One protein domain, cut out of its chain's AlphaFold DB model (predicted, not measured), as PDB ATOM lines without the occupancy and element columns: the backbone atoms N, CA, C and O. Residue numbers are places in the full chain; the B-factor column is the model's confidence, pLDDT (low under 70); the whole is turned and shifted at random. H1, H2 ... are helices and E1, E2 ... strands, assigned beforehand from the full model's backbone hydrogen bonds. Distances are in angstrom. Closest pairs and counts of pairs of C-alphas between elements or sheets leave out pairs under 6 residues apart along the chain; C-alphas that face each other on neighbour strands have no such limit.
ATOM      1  N   TYR A   3     101.358 198.704 196.681       63.72
ATOM      2  CA  TYR A   3     102.296 197.619 196.387       63.72
ATOM      3  C   TYR A   3     101.845 196.792 195.181       63.72
ATOM      4  O   TYR A   3     100.650 196.683 194.909       63.72
ATOM      5  N   SER A   4     102.817 196.208 194.483       74.12
ATOM      6  CA  SER A   4     102.631 195.346 193.311       74.12
ATOM      7  C   SER A   4     103.668 194.224 193.330       74.12
ATOM      8  O   SER A   4     104.822 194.454 193.685       74.12
ATOM      9  N   MET A   5     103.280 193.012 192.937       79.19
ATOM     10  CA  MET A   5     104.189 191.862 192.864       79.19
ATOM     11  C   MET A   5     104.843 191.797 191.478       79.19
ATOM     12  O   MET A   5     104.134 191.796 190.473       79.19
ATOM     13  N   ILE A   6     106.174 191.723 191.433       78.00
ATOM     14  CA  ILE A   6     106.988 191.609 190.211       78.00
ATOM     15  C   ILE A   6     107.882 190.360 190.266       78.00
ATOM     16  O   ILE A   6     108.085 189.772 191.339       78.00
ATOM     17  N   ALA A   7     108.424 189.931 189.123       78.31
ATOM     18  CA  ALA A   7     109.391 188.840 189.109       78.31
ATOM     19  C   ALA A   7     110.736 189.300 189.691       78.31
ATOM     20  O   ALA A   7     111.163 190.437 189.487       78.31
ATOM     21  N   LYS A   8     111.460 188.400 190.372       62.41
ATOM     22  CA  LYS A   8     112.781 188.711 190.947       62.41
ATOM     23  C   LYS A   8     113.771 189.270 189.919       62.41
ATOM     24  O   LYS A   8     114.525 190.181 190.237       62.41
ATOM     25  N   SER A   9     113.734 188.764 188.687       71.81
ATOM     26  CA  SER A   9     114.588 189.207 187.576       71.81
ATOM     27  C   SER A   9     114.359 190.662 187.143       71.81
ATOM     28  O   SER A   9     115.192 191.215 186.432       71.81
ATOM     29  N   GLU A  10     113.238 191.269 187.540       75.25
ATOM     30  CA  GLU A  10     112.874 192.659 187.241       75.25
ATOM     31  C   GLU A  10     113.208 193.610 188.405       75.25
ATOM     32  O   GLU A  10     113.087 194.829 188.271       75.25
ATOM     33  N   ALA A  11     113.625 193.071 189.558       66.50
ATOM     34  CA  ALA A  11     113.975 193.854 190.732       66.50
ATOM     35  C   ALA A  11     115.458 194.290 190.698       66.50
ATOM     36  O   ALA A  11     116.336 193.495 190.356       66.50
ATOM     37  N   PRO A  12     115.772 195.541 191.076       68.94
ATOM     38  CA  PRO A  12     117.147 196.035 191.141       68.94
ATOM     39  C   PRO A  12     117.897 195.513 192.386       68.94
ATOM     40  O   PRO A  12     117.297 194.900 193.263       68.94
ATOM     41  N   ALA A  13     119.211 195.746 192.475       58.47
ATOM     42  CA  ALA A  13     120.084 195.147 193.499       58.47
ATOM     43  C   ALA A  13     119.889 195.688 194.940       58.47
ATOM     44  O   ALA A  13     119.465 196.824 195.143       58.47
ATOM     45  N   GLN A  14     120.239 194.865 195.938       51.12
ATOM     46  CA  GLN A  14     120.056 195.131 197.375       51.12
ATOM     47  C   GLN A  14     121.029 196.181 197.957       51.12
ATOM     48  O   GLN A  14     122.189 196.257 197.553       51.12
ATOM     49  N   GLY A  15     120.569 196.955 198.955       46.09
ATOM     50  CA  GLY A  15     121.331 198.012 199.648       46.09
ATOM     51  C   GLY A  15     121.009 198.120 201.159       46.09
ATOM     52  O   GLY A  15     120.030 197.520 201.603       46.09
ATOM     53  N   PRO A  16     121.821 198.831 201.979       45.81
ATOM     54  CA  PRO A  16     121.851 198.621 203.440       45.81
ATOM     55  C   PRO A  16     121.043 199.589 204.356       45.81
ATOM     56  O   PRO A  16     120.917 200.780 204.096       45.81
ATOM     57  N   GLU A  17     120.685 199.053 205.544       45.75
ATOM     58  CA  GLU A  17     120.322 199.685 206.849       45.75
ATOM     59  C   GLU A  17     118.837 199.952 207.278       45.75
ATOM     60  O   GLU A  17     117.920 200.089 206.476       45.75
ATOM     61  N   ARG A  18     118.567 199.937 208.610       41.75
ATOM     62  CA  ARG A  18     117.240 199.648 209.261       41.75
ATOM     63  C   ARG A  18     116.792 200.649 210.372       41.75
ATOM     64  O   ARG A  18     117.631 201.418 210.839       41.75
ATOM     65  N   ARG A  19     115.499 200.636 210.819       43.66
ATOM     66  CA  ARG A  19     114.871 201.003 212.165       43.66
ATOM     67  C   ARG A  19     113.466 201.705 212.078       43.66
ATOM     68  O   ARG A  19     113.364 202.704 211.372       43.66
ATOM     69  N   LYS A  20     112.469 201.403 212.952       31.27
ATOM     70  CA  LYS A  20     111.403 202.368 213.397       31.27
ATOM     71  C   LYS A  20     109.960 201.914 213.859       31.27
ATOM     72  O   LYS A  20     109.665 201.943 215.058       31.27
ATOM     73  N   ARG A  21     108.965 201.761 212.952       36.94
ATOM     74  CA  ARG A  21     107.497 201.976 213.244       36.94
ATOM     75  C   ARG A  21     106.618 200.691 213.255       36.94
ATOM     76  O   ARG A  21     107.112 199.577 213.419       36.94
ATOM     77  N   ARG A  22     105.291 200.877 213.129       41.19
ATOM     78  CA  ARG A  22     104.199 199.912 212.866       41.19
ATOM     79  C   ARG A  22     103.034 200.623 212.133       41.19
ATOM     80  O   ARG A  22     102.725 201.762 212.484       41.19
ATOM     81  N   ILE A  23     102.438 199.956 211.143       52.31
ATOM     82  CA  ILE A  23     101.321 200.310 210.237       52.31
ATOM     83  C   ILE A  23     100.639 198.961 209.877       52.31
ATOM     84  O   ILE A  23     101.361 197.972 209.727       52.31
ATOM     85  N   PRO A  24      99.297 198.866 209.768       53.34
ATOM     86  CA  PRO A  24      98.608 197.576 209.609       53.34
ATOM     87  C   PRO A  24      98.816 196.859 208.265       53.34
ATOM     88  O   PRO A  24      98.965 195.641 208.259       53.34
ATOM     89  N   GLU A  25      98.871 197.590 207.145       68.81
ATOM     90  CA  GLU A  25      98.918 197.036 205.770       68.81
ATOM     91  C   GLU A  25     100.115 196.098 205.510       68.81
ATOM     92  O   GLU A  25     100.105 195.284 204.587       68.81
ATOM     93  N   ILE A  26     101.146 196.182 206.353       75.25
ATOM     94  CA  ILE A  26     102.370 195.395 206.234       75.25
ATOM     95  C   ILE A  26     102.182 193.925 206.641       75.25
ATOM     96  O   ILE A  26     102.910 193.066 206.143       75.25
ATOM     97  N   ASP A  27     101.228 193.600 207.522       79.44
ATOM     98  CA  ASP A  27     100.977 192.195 207.876       79.44
ATOM     99  C   ASP A  27     100.394 191.409 206.692       79.44
ATOM    100  O   ASP A  27     100.853 190.299 206.426       79.44
ATOM    101  N   ASP A  28      99.453 191.985 205.940       79.88
ATOM    102  CA  ASP A  28      98.882 191.321 204.763       79.88
ATOM    103  C   ASP A  28      99.850 191.304 203.571       79.88
ATOM    104  O   ASP A  28      99.950 190.277 202.899       79.88
ATOM    105  N   LEU A  29     100.654 192.359 203.379       84.25
ATOM    106  CA  LEU A  29     101.782 192.344 202.435       84.25
ATOM    107  C   LEU A  29     102.721 191.160 202.720       84.25
ATOM    108  O   LEU A  29     102.995 190.357 201.832       84.25
ATOM    109  N   VAL A  30     103.194 191.015 203.963       85.19
ATOM    110  CA  VAL A  30     104.108 189.921 204.325       85.19
ATOM    111  C   VAL A  30     103.435 188.554 204.237       85.19
ATOM    112  O   VAL A  30     104.076 187.589 203.813       85.19
ATOM    113  N   ARG A  31     102.141 188.454 204.559       84.44
ATOM    114  CA  ARG A  31     101.370 187.221 204.366       84.44
ATOM    115  C   ARG A  31     101.354 186.811 202.892       84.44
ATOM    116  O   ARG A  31     101.577 185.635 202.612       84.44
ATOM    117  N   GLY A  32     101.173 187.774 201.987       83.25
ATOM    118  CA  GLY A  32     101.180 187.589 200.534       83.25
ATOM    119  C   GLY A  32     102.557 187.419 199.880       83.25
ATOM    120  O   GLY A  32     102.603 187.054 198.710       83.25
ATOM    121  N   LEU A  33     103.674 187.645 200.586       85.94
ATOM    122  CA  LEU A  33     105.005 187.347 200.041       85.94
ATOM    123  C   LEU A  33     105.164 185.845 199.772       85.94
ATOM    124  O   LEU A  33     104.850 185.020 200.630       85.94
ATOM    125  N   GLU A  34     105.715 185.505 198.612       81.69
ATOM    126  CA  GLU A  34     105.990 184.131 198.189       81.69
ATOM    127  C   GLU A  34     107.462 183.994 197.769       81.69
ATOM    128  O   GLU A  34     108.036 184.948 197.235       81.69
ATOM    129  N   PRO A  35     108.077 182.812 197.954       79.31
ATOM    130  CA  PRO A  35     109.386 182.482 197.395       79.31
ATOM    131  C   PRO A  35     109.553 182.875 195.918       79.31
ATOM    132  O   PRO A  35     108.744 182.502 195.071       79.31
ATOM    133  N   GLY A  36     110.627 183.604 195.597       79.75
ATOM    134  CA  GLY A  36     110.961 184.000 194.222       79.75
ATOM    135  C   GLY A  36     110.094 185.119 193.627       79.75
ATOM    136  O   GLY A  36     110.275 185.466 192.456       79.75
ATOM    137  N   ARG A  37     109.178 185.708 194.409       79.56
ATOM    138  CA  ARG A  37     108.432 186.923 194.054       79.56
ATOM    139  C   ARG A  37     108.903 188.103 194.894       79.56
ATOM    140  O   ARG A  37     109.196 187.955 196.078       79.56
ATOM    141  N   VAL A  38     108.930 189.283 194.279       83.31
ATOM    142  CA  VAL A  38     109.322 190.530 194.943       83.31
ATOM    143  C   VAL A  38     108.119 191.464 194.988       83.31
ATOM    144  O   VAL A  38     107.550 191.803 193.952       83.31
ATOM    145  N   ALA A  39     107.737 191.911 196.181       85.31
ATOM    146  CA  ALA A  39     106.792 193.007 196.335       85.31
ATOM    147  C   ALA A  39     107.530 194.332 196.112       85.31
ATOM    148  O   ALA A  39     108.337 194.735 196.949       85.31
ATOM    149  N   GLN A  40     107.243 195.018 195.004       84.81
ATOM    150  CA  GLN A  40     107.579 196.430 194.848       84.81
ATOM    151  C   GLN A  40     106.591 197.261 195.672       84.81
ATOM    152  O   GLN A  40     105.378 197.056 195.622       84.81
ATOM    153  N   ILE A  41     107.127 198.212 196.421       84.38
ATOM    154  CA  ILE A  41     106.422 199.059 197.372       84.38
ATOM    155  C   ILE A  41     106.720 200.513 197.022       84.38
ATOM    156  O   ILE A  41     107.874 200.949 197.032       84.38
ATOM    157  N   GLU A  42     105.661 201.266 196.751       81.44
ATOM    158  CA  GLU A  42     105.728 202.701 196.515       81.44
ATOM    159  C   GLU A  42     105.225 203.448 197.756       81.44
ATOM    160  O   GLU A  42     104.116 203.221 198.261       81.44
ATOM    161  N   LEU A  43     106.104 204.301 198.275       78.62
ATOM    162  CA  LEU A  43     105.898 205.106 199.470       78.62
ATOM    163  C   LEU A  43     105.140 206.384 199.095       78.62
ATOM    164  O   LEU A  43     105.485 207.030 198.108       78.62
ATOM    165  N   GLY A  44     104.134 206.770 199.883       72.62
ATOM    166  CA  GLY A  44     103.600 208.134 199.819       72.62
ATOM    167  C   GLY A  44     104.632 209.173 200.275       72.62
ATOM    168  O   GLY A  44     105.588 208.833 200.969       72.62
ATOM    169  N   GLU A  45     104.420 210.447 199.940       70.94
ATOM    170  CA  GLU A  45     105.353 211.548 200.255       70.94
ATOM    171  C   GLU A  45     105.662 211.683 201.764       70.94
ATOM    172  O   GLU A  45     106.788 212.003 202.145       70.94
ATOM    173  N   ASP A  46     104.706 211.346 202.637       74.56
ATOM    174  CA  ASP A  46     104.877 211.316 204.099       74.56
ATOM    175  C   ASP A  46     105.474 209.996 204.648       74.56
ATOM    176  O   ASP A  46     105.806 209.882 205.837       74.56
ATOM    177  N   GLU A  47     105.594 208.952 203.821       70.44
ATOM    178  CA  GLU A  47     105.957 207.600 204.250       70.44
ATOM    179  C   GLU A  47     107.474 207.375 204.241       70.44
ATOM    180  O   GLU A  47     108.110 207.113 203.225       70.44
ATOM    181  N   LYS A  48     108.085 207.401 205.428       79.50
ATOM    182  CA  LYS A  48     109.530 207.179 205.567       79.50
ATOM    183  C   LYS A  48     109.904 205.714 205.316       79.50
ATOM    184  O   LYS A  48     109.611 204.861 206.157       79.50
ATOM    185  N   ALA A  49     110.651 205.457 204.241       78.31
ATOM    186  CA  ALA A  49     111.161 204.146 203.820       78.31
ATOM    187  C   ALA A  49     111.644 203.260 204.982       78.31
ATOM    188  O   ALA A  49     111.120 202.173 205.230       78.31
ATOM    189  N   ARG A  50     112.561 203.797 205.796       80.00
ATOM    190  CA  ARG A  50     113.131 203.163 206.999       80.00
ATOM    191  C   ARG A  50     112.086 202.588 207.969       80.00
ATOM    192  O   ARG A  50     112.315 201.553 208.598       80.00
ATOM    193  N   LEU A  51     110.943 203.266 208.104       77.12
ATOM    194  CA  LEU A  51     109.851 202.851 208.979       77.12
ATOM    195  C   LEU A  51     109.068 201.686 208.383       77.12
ATOM    196  O   LEU A  51     108.645 200.824 209.145       77.12
ATOM    197  N   VAL A  52     108.853 201.673 207.067       80.06
ATOM    198  CA  VAL A  52     108.170 200.594 206.338       80.06
ATOM    199  C   VAL A  52     109.035 199.333 206.330       80.06
ATOM    200  O   VAL A  52     108.560 198.280 206.753       80.06
ATOM    201  N   ILE A  53     110.327 199.467 206.004       85.56
ATOM    202  CA  ILE A  53     111.336 198.392 206.052       85.56
ATOM    203  C   ILE A  53     111.274 197.605 207.373       85.56
ATOM    204  O   ILE A  53     111.191 196.379 207.373       85.56
ATOM    205  N   GLU A  54     111.280 198.290 208.526       83.75
ATOM    206  CA  GLU A  54     111.234 197.594 209.820       83.75
ATOM    207  C   GLU A  54     109.973 196.743 209.993       83.75
ATOM    208  O   GLU A  54     110.012 195.663 210.584       83.75
ATOM    209  N   GLN A  55     108.837 197.251 209.542       82.06
ATOM    210  CA  GLN A  55     107.563 196.592 209.781       82.06
ATOM    211  C   GLN A  55     107.458 195.298 209.010       82.06
ATOM    212  O   GLN A  55     106.886 194.345 209.527       82.06
ATOM    213  N   ILE A  56     108.057 195.271 207.822       86.12
ATOM    214  CA  ILE A  56     108.159 194.090 206.982       86.12
ATOM    215  C   ILE A  56     108.959 193.021 207.741       86.12
ATOM    216  O   ILE A  56     108.459 191.916 207.924       86.12
ATOM    217  N   PHE A  57     110.104 193.368 208.347       86.75
ATOM    218  CA  PHE A  57     110.832 192.440 209.227       86.75
ATOM    219  C   PHE A  57     110.024 192.023 210.477       86.75
ATOM    220  O   PHE A  57     110.030 190.854 210.856       86.75
ATOM    221  N   LYS A  58     109.288 192.945 211.119       88.50
ATOM    222  CA  LYS A  58     108.451 192.649 212.304       88.50
ATOM    223  C   LYS A  58     107.211 191.810 211.994       88.50
ATOM    224  O   LYS A  58     106.716 191.117 212.881       88.50
ATOM    225  N   ALA A  59     106.636 191.928 210.803       87.12
ATOM    226  CA  ALA A  59     105.576 191.053 210.317       87.12
ATOM    227  C   ALA A  59     106.169 189.700 209.908       87.12
ATOM    228  O   ALA A  59     105.655 188.682 210.354       87.12
ATOM    229  N   GLY A  60     107.313 189.687 209.214       88.44
ATOM    230  CA  GLY A  60     108.040 188.470 208.837       88.44
ATOM    231  C   GLY A  60     108.323 187.583 210.045       88.44
ATOM    232  O   GLY A  60     107.819 186.465 210.122       88.44
ATOM    233  N   ALA A  61     108.990 188.137 211.061       87.19
ATOM    234  CA  ALA A  61     109.284 187.434 212.308       87.19
ATOM    235  C   ALA A  61     108.027 186.917 213.040       87.19
ATOM    236  O   ALA A  61     108.050 185.826 213.598       87.19
ATOM    237  N   ARG A  62     106.907 187.659 213.016       86.50
ATOM    238  CA  ARG A  62     105.629 187.206 213.608       86.50
ATOM    239  C   ARG A  62     104.939 186.105 212.806       86.50
ATOM    240  O   ARG A  62     104.145 185.367 213.377       86.50
ATOM    241  N   GLN A  63     105.203 186.023 211.506       85.94
ATOM    242  CA  GLN A  63     104.600 185.059 210.587       85.94
ATOM    243  C   GLN A  63     105.548 183.894 210.241       85.94
ATOM    244  O   GLN A  63     105.232 183.098 209.363       85.94
ATOM    245  N   GLY A  64     106.709 183.792 210.904       86.75
ATOM    246  CA  GLY A  64     107.713 182.755 210.633       86.75
ATOM    247  C   GLY A  64     108.422 182.895 209.279       86.75
ATOM    248  O   GLY A  64     109.008 181.931 208.797       86.75
ATOM    249  N   LYS A  65     108.366 184.074 208.646       85.50
ATOM    250  CA  LYS A  65     108.989 184.349 207.346       85.50
ATOM    251  C   LYS A  65     110.282 185.142 207.512       85.50
ATOM    252  O   LYS A  65     110.270 186.256 208.040       85.50
ATOM    253  N   VAL A  66     111.378 184.615 206.967       85.81
ATOM    254  CA  VAL A  66     112.572 185.416 206.679       85.81
ATOM    255  C   VAL A  66     112.264 186.262 205.447       85.81
ATOM    256  O   VAL A  66     111.993 185.735 204.369       85.81
ATOM    257  N   VAL A  67     112.258 187.579 205.620       85.88
ATOM    258  CA  VAL A  67     112.033 188.545 204.541       85.88
ATOM    259  C   VAL A  67     113.307 189.358 204.380       85.88
ATOM    260  O   VAL A  67     113.858 189.796 205.391       85.88
ATOM    261  N   ASP A  68     113.754 189.568 203.146       86.06
ATOM    262  CA  ASP A  68     114.764 190.574 202.819       86.06
ATOM    263  C   ASP A  68     114.101 191.822 202.218       86.06
ATOM    264  O   ASP A  68     113.038 191.717 201.600       86.06
ATOM    265  N   VAL A  69     114.676 193.005 202.460       86.75
ATOM    266  CA  VAL A  69     114.099 194.290 202.041       86.75
ATOM    267  C   VAL A  69     115.193 195.275 201.654       86.75
ATOM    268  O   VAL A  69     116.100 195.527 202.448       86.75
ATOM    269  N   TRP A  70     115.053 195.895 200.483       87.56
ATOM    270  CA  TRP A  70     116.005 196.864 199.942       87.56
ATOM    271  C   TRP A  70     115.323 198.062 199.271       87.56
ATOM    272  O   TRP A  70     114.136 198.024 198.952       87.56
ATOM    273  N   GLU A  71     116.079 199.144 199.071       84.31
ATOM    274  CA  GLU A  71     115.614 200.387 198.445       84.31
ATOM    275  C   GLU A  71     116.397 200.671 197.161       84.31
ATOM    276  O   GLU A  71     117.628 200.656 197.175       84.31
ATOM    277  N   VAL A  72     115.695 200.986 196.067       82.69
ATOM    278  CA  VAL A  72     116.300 201.515 194.837       82.69
ATOM    279  C   VAL A  72     115.370 202.537 194.192       82.69
ATOM    280  O   VAL A  72     114.186 202.274 193.981       82.69
ATOM    281  N   GLY A  73     115.919 203.703 193.838       80.00
ATOM    282  CA  GLY A  73     115.182 204.750 193.119       80.00
ATOM    283  C   GLY A  73     113.982 205.302 193.896       80.00
ATOM    284  O   GLY A  73     112.970 205.628 193.286       80.00
ATOM    285  N   GLY A  74     114.062 205.341 195.231       78.25
ATOM    286  CA  GLY A  74     112.964 205.764 196.111       78.25
ATOM    287  C   GLY A  74     111.843 204.733 196.292       78.25
ATOM    288  O   GLY A  74     110.883 205.006 197.010       78.25
ATOM    289  N   LYS A  75     111.951 203.544 195.680       81.75
ATOM    290  CA  LYS A  75     111.017 202.428 195.876       81.75
ATOM    291  C   LYS A  75     111.631 201.360 196.766       81.75
ATOM    292  O   LYS A  75     112.831 201.093 196.689       81.75
ATOM    293  N   LEU A  76     110.787 200.722 197.569       86.38
ATOM    294  CA  LEU A  76     111.168 199.559 198.362       86.38
ATOM    295  C   LEU A  76     110.825 198.267 197.627       86.38
ATOM    296  O   LEU A  76     109.874 198.205 196.849       86.38
ATOM    297  N   TYR A  77     111.591 197.228 197.920       86.12
ATOM    298  CA  TYR A  77     111.433 195.885 197.384       86.12
ATOM    299  C   TYR A  77     111.539 194.903 198.543       86.12
ATOM    300  O   TYR A  77     112.438 195.050 199.369       86.12
ATOM    301  N   ALA A  78     110.623 193.940 198.634       88.94
ATOM    302  CA  ALA A  78     110.624 192.916 199.676       88.94
ATOM    303  C   ALA A  78     110.444 191.513 199.085       88.94
ATOM    304  O   ALA A  78     109.560 191.301 198.258       88.94
ATOM    305  N   GLU A  79     111.244 190.548 199.535       89.12
ATOM    306  CA  GLU A  79     111.212 189.151 199.080       89.12
ATOM    307  C   GLU A  79     111.181 188.190 200.273       89.12
ATOM    308  O   GLU A  79     111.925 188.374 201.238       89.12
ATOM    309  N   GLN A  80     110.372 187.126 200.205       87.31
ATOM    310  CA  GLN A  80     110.517 186.010 201.142       87.31
ATOM    311  C   GLN A  80     111.733 185.157 200.753       87.31
ATOM    312  O   GLN A  80     111.744 184.506 199.707       87.31
ATOM    313  N   MET A  81     112.726 185.109 201.637       83.31
ATOM    314  CA  MET A  81     113.924 184.295 201.457       83.31
ATOM    315  C   MET A  81     113.619 182.815 201.717       83.31
ATOM    316  O   MET A  81     112.976 182.461 202.706       83.31
TER     317      MET A  81
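AT A GLANCE: This is residues 3 to 81 of the 86 residues of an uncharacterized protein of Chloroflexia bacterium (UniProt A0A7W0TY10). A strongly twisted sheet of four strands has two helices over one face, the long H2 over E4 and E3 and the short H1 nearer the E1 and E2 side, while a long loop, residues 8 to 24, wraps round the body from the end of E1 past E3 and H2 to H1. The printed part has 79 residues, with two named helices and four named strands in the order E1, H1, E2, H2, E3, E4. The sheet runs E1, E2, E4, E3, all antiparallel, and the class is mixed, helices and strands. The whole is compact and rounded, with a radius of gyration of the C-alphas of 11.2 A and spans of 29 by 29 by 21 A.

IN THESE COORDINATES: Find C-alpha 3 at (102.296, 197.619, 196.387), where E1, residues 3 to 7, begins. Look next at E2, residues 37 to 42, 16.2 A long; at E4, residues 75 to 80, 17.2 A; and at E3, residues 67 to 72, 16.8 A. H2, residues 49 to 62, starts from C-alpha 49 at (111.161, 204.146, 203.820) and runs 20.3 A. H1, residues 25 to 32, is shorter, 11.0 A. E4 ends at C-alpha 80, (110.517, 186.010, 201.142).

HOW THE PARTS SIT: Begin at the inner strands E2 and E4, where N 39 and O 78 are 2.8 A apart, within hydrogen-bond range. On the other side of E4 from E2 is E3, which forms a hairpin with E4; N 70 and O 77 are 3.0 A apart. E1, the other edge strand, pairs with E2, with N 40 and O 4 at 2.8 A; E1 and E3 are apart. H2 is on the sheet at a height of 9.4 A, over E4 and only just over E3, on which 3 of its C-alphas fall; on the local plane it runs along the strands, at 10 degrees to E4. Its closest C-alphas to E3 are those of Gly 60 and Val 67, 5.9 A apart. E2, H2 and E3 make a split strand-helix-strand unit, two strands running the same way with E4 between them, and its crossover is right-handed. H1 is on the same face at a height of 9.0 A, only just over E2 and E4 with 3 C-alphas falling on each. H1 and H2 touch at a steep tilt of 52 degrees, the same way, their closest C-alphas being Asp 27 and Ala 59 at 5.3 A. In H1 every O i to N i+4 pair is within hydrogen-bond range; in H2, 9 of 10 are.

THE WHOLE: The two C-alphas farthest apart are those of Glu 45 and Gly 64, 30.7 A. The printed part has no cut. The link from E1 to H1, 17 residues, is long. Read the B-factor column for the mean pLDDT of the printed part, 75.6; it is under 70 at residues 3, 8 and 11 to 25, of which 25 belongs to H1.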